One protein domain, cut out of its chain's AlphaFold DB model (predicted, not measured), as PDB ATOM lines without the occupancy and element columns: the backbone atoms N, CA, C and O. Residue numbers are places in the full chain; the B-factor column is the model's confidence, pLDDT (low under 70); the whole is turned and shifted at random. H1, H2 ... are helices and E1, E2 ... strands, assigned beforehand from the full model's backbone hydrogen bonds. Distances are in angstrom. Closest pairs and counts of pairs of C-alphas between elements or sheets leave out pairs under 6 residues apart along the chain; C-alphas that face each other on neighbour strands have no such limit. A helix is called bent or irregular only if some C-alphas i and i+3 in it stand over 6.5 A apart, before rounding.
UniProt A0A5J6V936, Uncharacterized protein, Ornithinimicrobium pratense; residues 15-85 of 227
ATOM      1  N   ARG A  15     100.133 159.577 196.868       90.81
ATOM      2  CA  ARG A  15     101.526 160.031 196.848       90.81
ATOM      3  C   ARG A  15     102.378 159.021 196.098       90.81
ATOM      4  O   ARG A  15     102.263 157.831 196.360       90.81
ATOM      5  N   PHE A  16     103.243 159.528 195.233       90.25
ATOM      6  CA  PHE A  16     104.175 158.773 194.411       90.25
ATOM      7  C   PHE A  16     105.587 159.319 194.644       90.25
ATOM      8  O   PHE A  16     105.843 160.515 194.461       90.25
ATOM      9  N   SER A  17     106.495 158.448 195.065       86.31
ATOM     10  CA  SER A  17     107.940 158.678 195.099       86.31
ATOM     11  C   SER A  17     108.513 158.771 193.680       86.31
ATOM     12  O   SER A  17     107.834 158.444 192.708       86.31
ATOM     13  N   SER A  18     109.773 159.182 193.537       82.00
ATOM     14  CA  SER A  18     110.483 159.154 192.251       82.00
ATOM     15  C   SER A  18     110.561 157.751 191.639       82.00
ATOM     16  O   SER A  18     110.543 157.623 190.418       82.00
ATOM     17  N   ASP A  19     110.592 156.708 192.472       77.25
ATOM     18  CA  ASP A  19     110.719 155.309 192.030       77.25
ATOM     19  C   ASP A  19     109.373 154.657 191.667       77.25
ATOM     20  O   ASP A  19     109.337 153.572 191.088       77.25
ATOM     21  N   ASP A  20     108.256 155.318 191.982       84.94
ATOM     22  CA  ASP A  20     106.918 154.801 191.704       84.94
ATOM     23  C   ASP A  20     106.495 155.069 190.257       84.94
ATOM     24  O   ASP A  20     106.909 156.034 189.616       84.94
ATOM     25  N   VAL A  21     105.571 154.265 189.736       88.75
ATOM     26  CA  VAL A  21     104.945 154.560 188.441       88.75
ATOM     27  C   VAL A  21     103.925 155.686 188.619       88.75
ATOM     28  O   VAL A  21     102.889 155.504 189.256       88.75
ATOM     29  N   TRP A  22     104.209 156.856 188.042       91.75
ATOM     30  CA  TRP A  22     103.320 158.015 188.137       91.75
ATOM     31  C   TRP A  22     102.122 157.899 187.185       91.75
ATOM     32  O   TRP A  22     102.278 157.428 186.055       91.75
ATOM     33  N   PRO A  23     100.934 158.397 187.578       92.19
ATOM     34  CA  PRO A  23      99.794 158.499 186.678       92.19
ATOM     35  C   PRO A  23     100.107 159.411 185.484       92.19
ATOM     36  O   PRO A  23     100.708 160.481 185.620       92.19
ATOM     37  N   GLU A  24      99.655 159.021 184.289       90.94
ATOM     38  CA  GLU A  24      99.905 159.807 183.083       90.94
ATOM     39  C   GLU A  24      98.990 161.037 182.987       90.94
ATOM     40  O   GLU A  24      97.762 160.955 183.029       90.94
ATOM     41  N   HIS A  25      99.594 162.210 182.783       90.50
ATOM     42  CA  HIS A  25      98.843 163.435 182.524       90.50
ATOM     43  C   HIS A  25      98.206 163.403 181.115       90.50
ATOM     44  O   HIS A  25      98.878 163.035 180.147       90.50
ATOM     45  N   PRO A  26      96.955 163.868 180.919       89.56
ATOM     46  CA  PRO A  26      96.295 163.831 179.607       89.56
ATOM     47  C   PRO A  26      97.051 164.611 178.519       89.56
ATOM     48  O   PRO A  26      97.139 164.168 177.377       89.56
ATOM     49  N   LYS A  27      97.651 165.754 178.869       90.00
ATOM     50  CA  LYS A  27      98.444 166.594 177.949       90.00
ATOM     51  C   LYS A  27      99.909 166.124 177.809       90.00
ATOM     52  O   LYS A  27     100.564 165.950 178.838       90.00
ATOM     53  N   PRO A  28     100.467 166.019 176.584       90.75
ATOM     54  CA  PRO A  28     101.793 165.435 176.333       90.75
ATOM     55  C   PRO A  28     102.964 166.233 176.931       90.75
ATOM     56  O   PRO A  28     103.868 165.637 177.507       90.75
ATOM     57  N   HIS A  29     102.928 167.569 176.883       90.25
ATOM     58  CA  HIS A  29     103.977 168.423 177.468       90.25
ATOM     59  C   HIS A  29     104.131 168.229 178.984       90.25
ATOM     60  O   HIS A  29     105.233 168.331 179.525       90.25
ATOM     61  N   TRP A  30     103.036 167.906 179.677       93.25
ATOM     62  CA  TRP A  30     103.079 167.565 181.095       93.25
ATOM     63  C   TRP A  30     103.619 166.159 181.331       93.25
ATOM     64  O   TRP A  30     104.406 166.002 182.251       93.25
ATOM     65  N   ARG A  31     103.297 165.163 180.490       93.38
ATOM     66  CA  ARG A  31     103.902 163.819 180.602       93.38
ATOM     67  C   ARG A  31     105.422 163.888 180.530       93.38
ATOM     68  O   ARG A  31     106.105 163.304 181.360       93.38
ATOM     69  N   GLU A  32     105.946 164.644 179.569       90.81
ATOM     70  CA  GLU A  32     107.389 164.839 179.419       90.81
ATOM     71  C   GLU A  32     107.996 165.557 180.636       90.81
ATOM     72  O   GLU A  32     109.027 165.145 181.153       90.81
ATOM     73  N   THR A  33     107.332 166.604 181.131       93.62
ATOM     74  CA  THR A  33     107.777 167.365 182.314       93.62
ATOM     75  C   THR A  33     107.738 166.536 183.594       93.62
ATOM     76  O   THR A  33     108.618 166.672 184.432       93.62
ATOM     77  N   LEU A  34     106.738 165.671 183.749       93.75
ATOM     78  CA  LEU A  34     106.590 164.790 184.902       93.75
ATOM     79  C   LEU A  34     107.636 163.684 184.897       93.75
ATOM     80  O   LEU A  34     108.280 163.483 185.915       93.75
ATOM     81  N   ARG A  35     107.878 163.047 183.744       90.56
ATOM     82  CA  ARG A  35     109.000 162.107 183.587       90.56
ATOM     83  C   ARG A  35     110.329 162.790 183.887       90.56
ATOM     84  O   ARG A  35     111.171 162.212 184.556       90.56
ATOM     85  N   TYR A  36     110.498 164.034 183.439       88.44
ATOM     86  CA  TYR A  36     111.684 164.823 183.760       88.44
ATOM     87  C   TYR A  36     111.815 165.087 185.265       88.44
ATOM     88  O   TYR A  36     112.856 164.824 185.846       88.44
ATOM     89  N   ALA A  37     110.755 165.547 185.932       89.69
ATOM     90  CA  ALA A  37     110.766 165.753 187.380       89.69
ATOM     91  C   ALA A  37     111.069 164.446 188.137       89.69
ATOM     92  O   ALA A  37     111.877 164.439 189.065       89.69
ATOM     93  N   GLN A  38     110.480 163.335 187.693       88.62
ATOM     94  CA  GLN A  38     110.692 162.006 188.253       88.62
ATOM     95  C   GLN A  38     112.160 161.564 188.158       88.62
ATOM     96  O   GLN A  38     112.742 161.177 189.167       88.62
ATOM     97  N   THR A  39     112.803 161.703 186.989       81.06
ATOM     98  CA  THR A  39     114.243 161.396 186.838       81.06
ATOM     99  C   THR A  39     115.139 162.313 187.670       81.06
ATOM    100  O   THR A  39     116.310 162.008 187.886       81.06
ATOM    101  N   HIS A  40     114.588 163.428 188.153       79.88
ATOM    102  CA  HIS A  40     115.255 164.403 189.004       79.88
ATOM    103  C   HIS A  40     114.946 164.208 190.499       79.88
ATOM    104  O   HIS A  40     115.230 165.096 191.304       79.88
ATOM    105  N   GLY A  41     114.360 163.066 190.880       83.12
ATOM    106  CA  GLY A  41     114.090 162.716 192.277       83.12
ATOM    107  C   GLY A  41     112.919 163.479 192.898       83.12
ATOM    108  O   GLY A  41     112.751 163.476 194.115       83.12
ATOM    109  N   TRP A  42     112.115 164.174 192.091       90.94
ATOM    110  CA  TRP A  42     110.896 164.798 192.596       90.94
ATOM    111  C   TRP A  42     109.857 163.722 192.904       90.94
ATOM    112  O   TRP A  42     109.913 162.624 192.365       90.94
ATOM    113  N   SER A  43     108.897 164.061 193.760       91.94
ATOM    114  CA  SER A  43     107.731 163.240 194.103       91.94
ATOM    115  C   SER A  43     106.452 163.903 193.590       91.94
ATOM    116  O   SER A  43     106.419 165.119 193.382       91.94
ATOM    117  N   LEU A  44     105.395 163.122 193.383       94.44
ATOM    118  CA  LEU A  44     104.089 163.596 192.930       94.44
ATOM    119  C   LEU A  44     103.024 163.272 193.974       94.44
ATOM    120  O   LEU A  44     102.900 162.142 194.426       94.44
ATOM    121  N   GLU A  45     102.193 164.248 194.305       94.00
ATOM    122  CA  GLU A  45     100.920 164.011 194.979       94.00
ATOM    123  C   GLU A  45      99.792 164.204 193.968       94.00
ATOM    124  O   GLU A  45      99.565 165.320 193.498       94.00
ATOM    125  N   SER A  46      99.104 163.126 193.593       90.06
ATOM    126  CA  SER A  46      97.932 163.198 192.722       90.06
ATOM    127  C   SER A  46      96.696 163.552 193.556       90.06
ATOM    128  O   SER A  46      96.532 163.100 194.689       90.06
ATOM    129  N   GLY A  47      95.837 164.423 193.024       82.06
ATOM    130  CA  GLY A  47      94.650 164.912 193.730       82.06
ATOM    131  C   GLY A  47      94.306 166.370 193.413       82.06
ATOM    132  O   GLY A  47      95.110 167.131 192.870       82.06
ATOM    133  N   GLY A  48      93.075 166.786 193.730       75.56
ATOM    134  CA  GLY A  48      92.593 168.145 193.445       75.56
ATOM    135  C   GLY A  48      92.447 168.433 191.941       75.56
ATOM    136  O   GLY A  48      91.701 167.741 191.252       75.56
ATOM    137  N   HIS A  49      93.123 169.474 191.434       70.44
ATOM    138  CA  HIS A  49      93.026 169.929 190.034       70.44
ATOM    139  C   HIS A  49      93.869 169.121 189.016       70.44
ATOM    140  O   HIS A  49      93.653 169.286 187.812       70.44
ATOM    141  N   TRP A  50      94.799 168.276 189.481       88.94
ATOM    142  CA  TRP A  50      95.375 167.080 188.828       88.94
ATOM    143  C   TRP A  50      96.438 166.481 189.766       88.94
ATOM    144  O   TRP A  50      96.388 165.297 190.094       88.94
ATOM    145  N   GLY A  51      97.353 167.320 190.261       92.50
ATOM    146  CA  GLY A  51      98.365 166.930 191.243       92.50
ATOM    147  C   GLY A  51      99.354 168.051 191.557       92.50
ATOM    148  O   GLY A  51      99.255 169.146 191.008       92.50
ATOM    149  N   THR A  52     100.311 167.792 192.442       94.12
ATOM    150  CA  THR A  52     101.400 168.710 192.810       94.12
ATOM    151  C   THR A  52     102.705 167.935 192.870       94.12
ATOM    152  O   THR A  52     102.762 166.898 193.523       94.12
ATOM    153  N   ILE A  53     103.751 168.432 192.211       94.31
ATOM    154  CA  ILE A  53     105.094 167.858 192.355       94.31
ATOM    155  C   ILE A  53     105.869 168.568 193.461       94.31
ATOM    156  O   ILE A  53     105.727 169.782 193.633       94.31
ATOM    157  N   PHE A  54     106.709 167.820 194.166       92.44
ATOM    158  CA  PHE A  54     107.554 168.292 195.258       92.44
ATOM    159  C   PHE A  54     109.002 167.876 195.018       92.44
ATOM    160  O   PHE A  54     109.263 166.755 194.588       92.44
ATOM    161  N   CYS A  55     109.944 168.760 195.333       88.31
ATOM    162  CA  CYS A  55     111.361 168.398 195.374       88.31
ATOM    163  C   CYS A  55     111.656 167.406 196.525       88.31
ATOM    164  O   CYS A  55     110.792 167.230 197.392       88.31
ATOM    165  N   PRO A  56     112.859 166.804 196.596       83.50
ATOM    166  CA  PRO A  56     113.202 165.811 197.623       83.50
ATOM    167  C   PRO A  56     112.982 166.277 199.072       83.50
ATOM    168  O   PRO A  56     112.493 165.517 199.902       83.50
ATOM    169  N   THR A  57     113.268 167.548 199.377       81.69
ATOM    170  CA  THR A  57     113.053 168.144 200.714       81.69
ATOM    171  C   THR A  57     111.628 168.660 200.925       81.69
ATOM    172  O   THR A  57     111.275 169.099 202.015       81.69
ATOM    173  N   ARG A  58     110.793 168.625 199.876       86.88
ATOM    174  CA  ARG A  58     109.420 169.156 199.822       86.88
ATOM    175  C   ARG A  58     109.271 170.661 200.081       86.88
ATOM    176  O   ARG A  58     108.145 171.149 200.141       86.88
ATOM    177  N   GLU A  59     110.368 171.408 200.152       84.25
ATOM    178  CA  GLU A  59     110.346 172.870 200.316       84.25
ATOM    179  C   GLU A  59     109.960 173.603 199.022       84.25
ATOM    180  O   GLU A  59     109.336 174.663 199.049       84.25
ATOM    181  N   CYS A  60     110.296 173.026 197.866       89.44
ATOM    182  CA  CYS A  60     109.871 173.506 196.554       89.44
ATOM    183  C   CYS A  60     108.734 172.633 196.021       89.44
ATOM    184  O   CYS A  60     108.852 171.405 195.990       89.44
ATOM    185  N   PHE A  61     107.653 173.262 195.551       93.06
ATOM    186  CA  PHE A  61     106.513 172.557 194.971       93.06
ATOM    187  C   PHE A  61     105.903 173.307 193.785       93.06
ATOM    188  O   PHE A  61     106.014 174.530 193.667       93.06
ATOM    189  N   LYS A  62     105.236 172.565 192.894       94.38
ATOM    190  CA  LYS A  62     104.508 173.130 191.753       94.38
ATOM    191  C   LYS A  62     103.153 172.442 191.573       94.38
ATOM    192  O   LYS A  62     103.131 171.252 191.256       94.38
ATOM    193  N   PRO A  63     102.031 173.169 191.728       92.00
ATOM    194  CA  PRO A  63     100.716 172.626 191.418       92.00
ATOM    195  C   PRO A  63     100.529 172.479 189.903       92.00
ATOM    196  O   PRO A  63     100.954 173.332 189.116       92.00
ATOM    197  N   ILE A  64      99.863 171.398 189.509       91.06
ATOM    198  CA  ILE A  64      99.594 170.999 188.129       91.06
ATOM    199  C   ILE A  64      98.079 170.936 187.932       91.06
ATOM    200  O   ILE A  64      97.347 170.343 188.727       91.06
ATOM    201  N   TYR A  65      97.607 171.553 186.849       87.50
ATOM    202  CA  TYR A  65      96.186 171.686 186.533       87.50
ATOM    203  C   TYR A  65      95.849 170.961 185.229       87.50
ATOM    204  O   TYR A  65      96.480 171.214 184.198       87.50
ATOM    205  N   ALA A  66      94.788 170.151 185.232       80.62
ATOM    206  CA  ALA A  66      94.358 169.398 184.052       80.62
ATOM    207  C   ALA A  66      93.929 170.304 182.875       80.62
ATOM    208  O   ALA A  66      94.267 170.048 181.716       80.62
ATOM    209  N   THR A  67      93.201 171.391 183.154       77.81
ATOM    210  CA  THR A  67      92.461 172.178 182.144       77.81
ATOM    211  C   THR A  67      93.011 173.585 181.890       77.81
ATOM    212  O   THR A  67      92.425 174.326 181.111       77.81
ATOM    213  N   GLY A  68      94.164 173.955 182.457       72.31
ATOM    214  CA  GLY A  68      94.715 175.310 182.304       72.31
ATOM    215  C   GLY A  68      95.066 175.697 180.856       72.31
ATOM    216  O   GLY A  68      95.663 174.900 180.115       72.31
ATOM    217  N   THR A  69      94.726 176.931 180.471       73.12
ATOM    218  CA  THR A  69      95.200 177.601 179.247       73.12
ATOM    219  C   THR A  69      96.700 177.891 179.373       73.12
ATOM    220  O   THR A  69      97.165 178.262 180.447       73.12
ATOM    221  N   GLY A  70      97.485 177.691 178.308       80.69
ATOM    222  CA  GLY A  70      98.944 177.898 178.354       80.69
ATOM    223  C   GLY A  70      99.739 176.782 179.052       80.69
ATOM    224  O   GLY A  70     100.872 177.001 179.474       80.69
ATOM    225  N   GLY A  71      99.167 175.576 179.165       83.31
ATOM    226  CA  GLY A  71      99.794 174.438 179.854       83.31
ATOM    227  C   GLY A  71     101.196 174.067 179.355       83.31
ATOM    228  O   GLY A  71     102.014 173.628 180.157       83.31
ATOM    229  N   GLU A  72     101.511 174.301 178.079       88.06
ATOM    230  CA  GLU A  72     102.849 174.053 177.530       88.06
ATOM    231  C   GLU A  72     103.906 174.996 178.121       88.06
ATOM    232  O   GLU A  72     104.965 174.540 178.551       88.06
ATOM    233  N   THR A  73     103.619 176.299 178.188       91.19
ATOM    234  CA  THR A  73     104.532 177.290 178.777       91.19
ATOM    235  C   THR A  73     104.769 176.987 180.250       91.19
ATOM    236  O   THR A  73     105.914 176.932 180.692       91.19
ATOM    237  N   VAL A  74     103.700 176.687 180.994       91.19
ATOM    238  CA  VAL A  74     103.803 176.330 182.417       91.19
ATOM    239  C   VAL A  74     104.605 175.041 182.611       91.19
ATOM    240  O   VAL A  74     105.408 174.966 183.538       91.19
ATOM    241  N   ALA A  75     104.440 174.047 181.737       92.06
ATOM    242  CA  ALA A  75     105.225 172.816 181.773       92.06
ATOM    243  C   ALA A  75     106.721 173.089 181.518       92.06
ATOM    244  O   ALA A  75     107.569 172.641 182.290       92.06
ATOM    245  N   LYS A  76     107.062 173.918 180.518       90.88
ATOM    246  CA  LYS A  76     108.452 174.347 180.261       90.88
ATOM    247  C   LYS A  76     109.057 175.101 181.443       90.88
ATOM    248  O   LYS A  76     110.198 174.842 181.814       90.88
ATOM    249  N   ASP A  77     108.306 176.008 182.059       91.06
ATOM    250  CA  ASP A  77     108.775 176.730 183.245       91.06
ATOM    251  C   ASP A  77     108.895 175.817 184.468       91.06
ATOM    252  O   ASP A  77     109.763 176.027 185.310       91.06
ATOM    253  N   THR A  78     108.085 174.760 184.535       93.25
ATOM    254  CA  THR A  78     108.206 173.730 185.570       93.25
ATOM    255  C   THR A  78     109.470 172.895 185.383       93.25
ATOM    256  O   THR A  78     110.153 172.651 186.369       93.25
ATOM    257  N   LYS A  79     109.868 172.546 184.151       90.19
ATOM    258  CA  LYS A  79     111.191 171.933 183.911       90.19
ATOM    259  C   LYS A  79     112.326 172.835 184.403       90.19
ATOM    260  O   LYS A  79     113.184 172.381 185.144       90.19
ATOM    261  N   LYS A  80     112.272 174.140 184.103       87.38
ATOM    262  CA  LYS A  80     113.264 175.104 184.618       87.38
ATOM    263  C   LYS A  80     113.253 175.202 186.145       87.38
ATOM    264  O   LYS A  80     114.294 175.464 186.734       87.38
ATOM    265  N   LEU A  81     112.090 175.071 186.783       89.94
ATOM    266  CA  LEU A  81     111.980 175.039 188.243       89.94
ATOM    267  C   LEU A  81     112.648 173.785 188.813       89.94
ATOM    268  O   LEU A  81     113.379 173.900 189.791       89.94
ATOM    269  N   VAL A  82     112.410 172.626 188.194       87.62
ATOM    270  CA  VAL A  82     113.069 171.358 188.533       87.62
ATOM    271  C   VAL A  82     114.584 171.512 188.430       87.62
ATOM    272  O   VAL A  82     115.273 171.220 189.402       87.62
ATOM    273  N   ASP A  83     115.076 172.074 187.322       80.56
ATOM    274  CA  ASP A  83     116.505 172.331 187.109       80.56
ATOM    275  C   ASP A  83     117.089 173.257 188.173       80.56
ATOM    276  O   ASP A  83     118.131 172.981 188.751       80.56
ATOM    277  N   ARG A  84     116.414 174.377 188.444       78.62
ATOM    278  CA  ARG A  84     116.913 175.426 189.346       78.62
ATOM    279  C   ARG A  84     116.722 175.110 190.821       78.62
ATOM    280  O   ARG A  84     117.079 175.942 191.654       78.62
ATOM    281  N   CYS A  85     116.112 173.982 191.150       82.62
ATOM    282  CA  CYS A  85     115.821 173.645 192.526       82.62
ATOM    283  C   CYS A  85     117.130 173.472 193.307       82.62
ATOM    284  O   CYS A  85     117.942 172.633 192.929       82.62
TER     285      CYS A  85
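What this domain is: This is residues 15 to 85 of the 227 residues of an uncharacterized protein of Ornithinimicrobium pratense (UniProt A0A5J6V936). A small sheet of three antiparallel strands, E1, E2 and E3, is covered by two helices that lie side by side and run the same way. H2 packs over the sheet along E3, H1 lies next to H2 and only grazes the sheet, and the first printed stretch, residues 15 to 27, pairs briefly with E1 before it passes to H1. The printed part has 71 residues with two named helices and three named strands, in the order H1, E1, E2, E3, H2, and its class is mixed, helices and strands. The sheet's order is E1, E2, E3. The whole is compact, with a radius of gyration of the C-alphas of 10.8 A, and its outline is rounded, with spans of 29 by 23 by 18 A.

Where its parts are: The printed part begins at Arg 15, whose C-alpha is at (101.526, 160.031, 196.848), and residues 15 to 27 hold no named element. H1 takes residues 28 to 39, from C-alpha 28 at (101.793, 165.435, 176.333) to C-alpha 39, a length of 16.8 A. The strand E1 follows with residues 43 to 47 and measures 13.2 A from first to last C-alpha. E2, residues 50 to 54, measures 13.8 A, and E3, residues 61 to 65, measures 13.4 A. H2, the longest helix, takes residues 71 to 84 and is 19.6 A long; it ends at C-alpha 84, at (116.913, 175.426, 189.346). Neither helix is bent or irregular.

How they stand to each other: The three strands form a meander, each strand the antiparallel neighbour of the one before, with E2 as the inner strand and E1 and E3 as edge strands. E1 and E2 are a hairpin, at 155 degrees between their directions; N 45 and O 52 are within hydrogen-bond range at 2.8 A, and so are N 54 and O 43 at 2.8 A. E2 and E3 are a hairpin too, at 166 degrees, with N 64 and O 51 at 2.8 A and N 62 and O 53 at 2.9 A. Residues 15 to 16 make a short antiparallel pairing with residues 44 to 45 of E1. H2 is on the sheet, at a height over the sheet of 10.2 A, and on the local plane its line and that of E3 stand at 13 degrees: it runs along the strands. Of its 14 C-alphas 8 fall on E3, and it lies only just over E2, with 3 C-alphas falling on that strand. The closest C-alphas of E3 and H2 are those of Lys 62 and Thr 78, 7.2 A apart. H1 and H2 touch, with 14 pairs of C-alphas within 8 A; the closest are those of Trp 30 and Ala 75, 5.7 A apart. They run the same way at a shallow tilt of 15 degrees. H1 is on the sheet but only grazes it, with its residues 30 to 38; the C-alphas of Ala 37 and Ile 53, the closest of H1 and E2, are 7.8 A apart. In both H1 and H2 every O i to N i+4 pair is within hydrogen-bond range.

The domain as a whole: The two C-alphas farthest apart are those of Asp 19 and Thr 69, at 30.0 A, and the first and last printed C-alphas, of Arg 15 and Cys 85, are 20.2 A apart. The printed part has no cut. The links from H1 to E1, from E1 to E2 and from E3 to H2 are tight, the link from E2 to E3 is short with 6 residues, and no link is long. The mean pLDDT of the printed part is 87.6, and no printed residue is under 70.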